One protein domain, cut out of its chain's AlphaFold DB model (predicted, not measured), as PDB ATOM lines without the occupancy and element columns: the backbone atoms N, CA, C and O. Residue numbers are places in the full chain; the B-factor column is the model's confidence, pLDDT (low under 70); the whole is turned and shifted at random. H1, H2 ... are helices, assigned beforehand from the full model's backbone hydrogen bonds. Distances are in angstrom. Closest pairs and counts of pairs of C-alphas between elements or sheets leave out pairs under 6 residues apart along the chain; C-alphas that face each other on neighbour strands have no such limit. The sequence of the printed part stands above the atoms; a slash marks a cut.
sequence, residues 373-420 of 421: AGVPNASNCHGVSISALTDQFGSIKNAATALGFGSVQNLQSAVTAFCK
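AT A GLANCE: This is residues 373 to 420 of the 421 residues of an uncharacterized protein of Patescibacteria group bacterium (UniProt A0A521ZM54). Two longer helices, H1 and H3, make a V, meeting where H1 begins and H3 ends, and the short helix H2 bridges the wide end of the V. The eight residues before H1, 373 to 380, form a loop at the narrow end. The printed part has 48 residues with three named helices in the order H1, H2, H3 and no named strand; its class is all helix. It is compact, with a radius of gyration of the C-alphas of 9.9 A, and spans 26 by 19 by 11 A.

IN THESE COORDINATES: H1, the longest helix, is residues 381 to 393 and measures 18.1 A from C-alpha 381 at (5.790, 10.105, 9.920) to C-alpha 393 at (14.379, 5.449, -5.295). H3, residues 408 to 419, measures 16.4 A and ends with C-alpha 419 at (8.384, 6.966, 13.801). H2, residues 396 to 402, measures 9.7 A.

HOW THE PARTS SIT: H1 touches H3 with residues 381 to 386 alone; their closest C-alphas, those of Cys 381 and Cys 419, are 5.6 A apart. The two run opposite ways at a steep tilt of 45 degrees. H1 and H2 touch only at the corner by their link, the C-alphas of Thr 390 and Ile 396 being closest at 5.1 A. They run the same way at a steep tilt of 64 degrees. H3 touches H2 with residues 408 to 411 alone, the closest C-alphas being those of Ala 400 and Val 408 at 5.5 A. These two are about perpendicular, at 86 degrees. In H1, H2 and H3 every O i to N i+4 pair is within hydrogen-bond range.

THE WHOLE: The two C-alphas farthest apart, those of Ala 378 and Gly 406, are 26.6 A apart. The printed part has no cut, and the links H1 to H2 and H2 to H3 are tight. The mean pLDDT of the printed part is 80.6; residues 373 to 378 and 402 to 404 are under 70.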
ATOM      1  N   ALA A 373      11.994  10.162   6.175       65.19
ATOM      2  CA  ALA A 373      11.371  11.475   6.131       65.19
ATOM      3  C   ALA A 373      10.171  11.553   7.088       65.19
ATOM      4  O   ALA A 373       9.365  10.634   7.166       65.19
ATOM      5  N   GLY A 374       9.993  12.674   7.779       64.50
ATOM      6  CA  GLY A 374       8.878  12.881   8.705       64.50
ATOM      7  C   GLY A 374       9.335  13.072  10.147       64.50
ATOM      8  O   GLY A 374      10.438  12.694  10.527       64.50
ATOM      9  N   VAL A 375       8.480  13.710  10.945       64.94
ATOM     10  CA  VAL A 375       8.784  14.051  12.339       64.94
ATOM     11  C   VAL A 375       8.487  12.839  13.229       64.94
ATOM     12  O   VAL A 375       7.338  12.389  13.241       64.94
ATOM     13  N   PRO A 376       9.456  12.306  13.994       66.88
ATOM     14  CA  PRO A 376       9.197  11.220  14.938       66.88
ATOM     15  C   PRO A 376       8.007  11.515  15.867       66.88
ATOM     16  O   PRO A 376       7.871  12.627  16.378       66.88
ATOM     17  N   ASN A 377       7.163  10.509  16.122       67.00
ATOM     18  CA  ASN A 377       5.883  10.593  16.850       67.00
ATOM     19  C   ASN A 377       4.748  11.370  16.151       67.00
ATOM     20  O   ASN A 377       3.642  11.435  16.691       67.00
ATOM     21  N   ALA A 378       4.964  11.956  14.970       68.88
ATOM     22  CA  ALA A 378       3.862  12.504  14.187       68.88
ATOM     23  C   ALA A 378       3.090  11.374  13.490       68.88
ATOM     24  O   ALA A 378       3.677  10.439  12.939       68.88
ATOM     25  N   SER A 379       1.761  11.484  13.446       81.81
ATOM     26  CA  SER A 379       0.890  10.466  12.837       81.81
ATOM     27  C   SER A 379       1.175  10.229  11.349       81.81
ATOM     28  O   SER A 379       0.925   9.136  10.841       81.81
ATOM     29  N   ASN A 380       1.734  11.221  10.650       76.00
ATOM     30  CA  ASN A 380       2.113  11.127   9.242       76.00
ATOM     31  C   ASN A 380       3.555  10.639   9.008       76.00
ATOM     32  O   ASN A 380       3.908  10.419   7.853       76.00
ATOM     33  N   CYS A 381       4.367  10.433  10.052       80.44
ATOM     34  CA  CYS A 381       5.790  10.105   9.920       80.44
ATOM     35  C   CYS A 381       6.032   8.908   8.995       80.44
ATOM     36  O   CYS A 381       6.765   9.019   8.016       80.44
ATOM     37  N   HIS A 382       5.344   7.787   9.237       89.69
ATOM     38  CA  HIS A 382       5.556   6.568   8.453       89.69
ATOM     39  C   HIS A 382       5.174   6.775   6.981       89.69
ATOM     40  O   HIS A 382       5.910   6.383   6.081       89.69
ATOM     41  N   GLY A 383       4.040   7.435   6.722       89.38
ATOM     42  CA  GLY A 383       3.590   7.722   5.359       89.38
ATOM     43  C   GLY A 383       4.556   8.638   4.607       89.38
ATOM     44  O   GLY A 383       4.908   8.346   3.467       89.38
ATOM     45  N   VAL A 384       5.034   9.698   5.265       82.00
ATOM     46  CA  VAL A 384       6.008  10.640   4.694       82.00
ATOM     47  C   VAL A 384       7.339   9.940   4.423       82.00
ATOM     48  O   VAL A 384       7.894  10.105   3.340       82.00
ATOM     49  N   SER A 385       7.800   9.082   5.336       82.69
ATOM     50  CA  SER A 385       9.022   8.292   5.163       82.69
ATOM     51  C   SER A 385       8.924   7.376   3.950       82.69
ATOM     52  O   SER A 385       9.799   7.392   3.090       82.69
ATOM     53  N   ILE A 386       7.851   6.587   3.854       91.81
ATOM     54  CA  ILE A 386       7.664   5.639   2.751       91.81
ATOM     55  C   ILE A 386       7.475   6.364   1.415       91.81
ATOM     56  O   ILE A 386       8.018   5.903   0.407       91.81
ATOM     57  N   SER A 387       6.752   7.490   1.400       84.88
ATOM     58  CA  SER A 387       6.600   8.323   0.201       84.88
ATOM     59  C   SER A 387       7.950   8.857  -0.250       84.88
ATOM     60  O   SER A 387       8.354   8.567  -1.367       84.88
ATOM     61  N   ALA A 388       8.706   9.513   0.635       76.88
ATOM     62  CA  ALA A 388      10.009  10.080   0.298       76.88
ATOM     63  C   ALA A 388      10.991   9.016  -0.215       76.88
ATOM     64  O   ALA A 388      11.677   9.233  -1.210       76.88
ATOM     65  N   LEU A 389      11.010   7.830   0.403       81.50
ATOM     66  CA  LEU A 389      11.814   6.700  -0.073       81.50
ATOM     67  C   LEU A 389      11.368   6.225  -1.465       81.50
ATOM     68  O   LEU A 389      12.192   5.907  -2.321       81.50
ATOM     69  N   THR A 390      10.063   6.175  -1.716       87.50
ATOM     70  CA  THR A 390       9.522   5.775  -3.021       87.50
ATOM     71  C   THR A 390       9.813   6.829  -4.089       87.50
ATOM     72  O   THR A 390      10.227   6.468  -5.186       87.50
ATOM     73  N   ASP A 391       9.694   8.113  -3.760       76.94
ATOM     74  CA  ASP A 391       9.977   9.240  -4.652       76.94
ATOM     75  C   ASP A 391      11.477   9.354  -4.966       76.94
ATOM     76  O   ASP A 391      11.871   9.699  -6.082       76.94
ATOM     77  N   GLN A 392      12.335   9.038  -3.992       73.19
ATOM     78  CA  GLN A 392      13.786   9.070  -4.154       73.19
ATOM     79  C   GLN A 392      14.307   7.889  -4.978       73.19
ATOM     80  O   GLN A 392      15.153   8.079  -5.850       73.19
ATOM     81  N   PHE A 393      13.821   6.675  -4.713       77.81
ATOM     82  CA  PHE A 393      14.379   5.449  -5.295       77.81
ATOM     83  C   PHE A 393      13.478   4.815  -6.372       77.81
ATOM     84  O   PHE A 393      13.777   3.739  -6.897       77.81
ATOM     85  N   GLY A 394      12.350   5.448  -6.696       86.50
ATOM     86  CA  GLY A 394      11.326   4.976  -7.635       86.50
ATOM     87  C   GLY A 394      10.455   3.827  -7.107       86.50
ATOM     88  O   GLY A 394       9.377   3.572  -7.636       86.50
ATOM     89  N   SER A 395      10.905   3.103  -6.079       94.75
ATOM     90  CA  SER A 395      10.118   2.099  -5.358       94.75
ATOM     91  C   SER A 395      10.716   1.818  -3.981       94.75
ATOM     92  O   SER A 395      11.932   1.907  -3.793       94.75
ATOM     93  N   ILE A 396       9.890   1.365  -3.035       94.06
ATOM     94  CA  ILE A 396      10.369   0.972  -1.702       94.06
ATOM     95  C   ILE A 396      11.340  -0.222  -1.743       94.06
ATOM     96  O   ILE A 396      12.200  -0.372  -0.881       94.06
ATOM     97  N   LYS A 397      11.237  -1.067  -2.779       95.94
ATOM     98  CA  LYS A 397      12.171  -2.173  -3.016       95.94
ATOM     99  C   LYS A 397      13.560  -1.654  -3.378       95.94
ATOM    100  O   LYS A 397      14.540  -2.110  -2.796       95.94
ATOM    101  N   ASN A 398      13.634  -0.694  -4.298       85.00
ATOM    102  CA  ASN A 398      14.896  -0.056  -4.669       85.00
ATOM    103  C   ASN A 398      15.498   0.693  -3.481       85.00
ATOM    104  O   ASN A 398      16.702   0.602  -3.273       85.00
ATOM    105  N   ALA A 399      14.664   1.359  -2.675       78.69
ATOM    106  CA  ALA A 399      15.099   1.998  -1.438       78.69
ATOM    107  C   ALA A 399      15.724   0.983  -0.470       78.69
ATOM    108  O   ALA A 399      16.821   1.208   0.023       78.69
ATOM    109  N   ALA A 400      15.082  -0.171  -0.249       81.06
ATOM    110  CA  ALA A 400      15.615  -1.206   0.638       81.06
ATOM    111  C   ALA A 400      16.989  -1.701   0.170       81.06
ATOM    112  O   ALA A 400      17.914  -1.773   0.971       81.06
ATOM    113  N   THR A 401      17.150  -1.972  -1.129       76.00
ATOM    114  CA  THR A 401      18.443  -2.380  -1.696       76.00
ATOM    115  C   THR A 401      19.495  -1.274  -1.599       76.00
ATOM    116  O   THR A 401      20.610  -1.544  -1.164       76.00
ATOM    117  N   ALA A 402      19.150  -0.039  -1.972       65.75
ATOM    118  CA  ALA A 402      20.073   1.096  -1.960       65.75
ATOM    119  C   ALA A 402      20.550   1.455  -0.544       65.75
ATOM    120  O   ALA A 402      21.690   1.868  -0.367       65.75
ATOM    121  N   LEU A 403      19.691   1.258   0.458       67.38
ATOM    122  CA  LEU A 403      19.973   1.526   1.868       67.38
ATOM    123  C   LEU A 403      20.507   0.299   2.627       67.38
ATOM    124  O   LEU A 403      20.646   0.347   3.844       67.38
ATOM    125  N   GLY A 404      20.792  -0.812   1.935       65.44
ATOM    126  CA  GLY A 404      21.421  -1.995   2.534       65.44
ATOM    127  C   GLY A 404      20.500  -2.879   3.389       65.44
ATOM    128  O   GLY A 404      20.983  -3.737   4.126       65.44
ATOM    129  N   PHE A 405      19.179  -2.726   3.293       75.94
ATOM    130  CA  PHE A 405      18.230  -3.597   3.983       75.94
ATOM    131  C   PHE A 405      18.043  -4.924   3.243       75.94
ATOM    132  O   PHE A 405      17.771  -4.965   2.045       75.94
ATOM    133  N   GLY A 406      18.079  -6.030   3.993       79.50
ATOM    134  CA  GLY A 406      17.854  -7.374   3.447       79.50
ATOM    135  C   GLY A 406      16.435  -7.625   2.910       79.50
ATOM    136  O   GLY A 406      16.213  -8.617   2.218       79.50
ATOM    137  N   SER A 407      15.462  -6.758   3.215       94.25
ATOM    138  CA  SER A 407      14.098  -6.829   2.681       94.25
ATOM    139  C   SER A 407      13.360  -5.488   2.809       94.25
ATOM    140  O   SER A 407      13.718  -4.645   3.634       94.25
ATOM    141  N   VAL A 408      12.276  -5.316   2.040       96.19
ATOM    142  CA  VAL A 408      11.326  -4.195   2.214       96.19
ATOM    143  C   VAL A 408      10.717  -4.200   3.615       96.19
ATOM    144  O   VAL A 408      10.527  -3.139   4.196       96.19
ATOM    145  N   GLN A 409      10.457  -5.384   4.175       96.06
ATOM    146  CA  GLN A 409       9.905  -5.513   5.519       96.06
ATOM    147  C   GLN A 409      10.872  -4.946   6.566       96.06
ATOM    148  O   GLN A 409      10.449  -4.183   7.422       96.06
ATOM    149  N   ASN A 410      12.173  -5.246   6.452       81.62
ATOM    150  CA  ASN A 410      13.193  -4.730   7.369       81.62
ATOM    151  C   ASN A 410      13.308  -3.203   7.270       81.62
ATOM    152  O   ASN A 410      13.430  -2.536   8.294       81.62
ATOM    153  N   LEU A 411      13.220  -2.655   6.051       88.38
ATOM    154  CA  LEU A 411      13.166  -1.210   5.831       88.38
ATOM    155  C   LEU A 411      11.928  -0.595   6.502       88.38
ATOM    156  O   LEU A 411      12.058   0.358   7.259       88.38
ATOM    157  N   GLN A 412      10.734  -1.153   6.280       92.75
ATOM    158  CA  GLN A 412       9.494  -0.655   6.888       92.75
ATOM    159  C   GLN A 412       9.493  -0.782   8.415       92.75
ATOM    160  O   GLN A 412       9.028   0.130   9.091       92.75
ATOM    161  N   SER A 413      10.044  -1.862   8.976       85.62
ATOM    162  CA  SER A 413      10.219  -2.012  10.424       85.62
ATOM    163  C   SER A 413      11.138  -0.940  10.996       85.62
ATOM    164  O   SER A 413      10.842  -0.396  12.057       85.62
ATOM    165  N   ALA A 414      12.215  -0.600  10.287       77.19
ATOM    166  CA  ALA A 414      13.077   0.502  10.678       77.19
ATOM    167  C   ALA A 414      12.337   1.852  10.594       77.19
ATOM    168  O   ALA A 414      12.433   2.634  11.538       77.19
ATOM    169  N   VAL A 415      11.526   2.096   9.550       85.38
ATOM    170  CA  VAL A 415      10.675   3.304   9.453       85.38
ATOM    171  C   VAL A 415       9.711   3.384  10.636       85.38
ATOM    172  O   VAL A 415       9.587   4.425  11.273       85.38
ATOM    173  N   THR A 416       9.030   2.284  10.965       86.00
ATOM    174  CA  THR A 416       8.118   2.221  12.116       86.00
ATOM    175  C   THR A 416       8.849   2.500  13.426       86.00
ATOM    176  O   THR A 416       8.367   3.302  14.224       86.00
ATOM    177  N   ALA A 417      10.031   1.910  13.626       77.31
ATOM    178  CA  ALA A 417      10.846   2.139  14.817       77.31
ATOM    179  C   ALA A 417      11.274   3.609  14.954       77.31
ATOM    180  O   ALA A 417      11.185   4.174  16.044       77.31
ATOM    181  N   PHE A 418      11.677   4.245  13.852       76.69
ATOM    182  CA  PHE A 418      11.987   5.675  13.813       76.69
ATOM    183  C   PHE A 418      10.769   6.542  14.142       76.69
ATOM    184  O   PHE A 418      10.861   7.469  14.945       76.69
ATOM    185  N   CYS A 419       9.609   6.208  13.581       80.38
ATOM    186  CA  CYS A 419       8.384   6.966  13.801       80.38
ATOM    187  C   CYS A 419       7.750   6.753  15.181       80.38
ATOM    188  O   CYS A 419       6.877   7.541  15.543       80.38
ATOM    189  N   LYS A 420       8.190   5.737  15.944       76.56
ATOM    190  CA  LYS A 420       7.631   5.341  17.251       76.56
ATOM    191  C   LYS A 420       6.100   5.155  17.232       76.56
ATOM    192  O   LYS A 420       5.434   5.481  18.212       76.56
TER     193      LYS A 420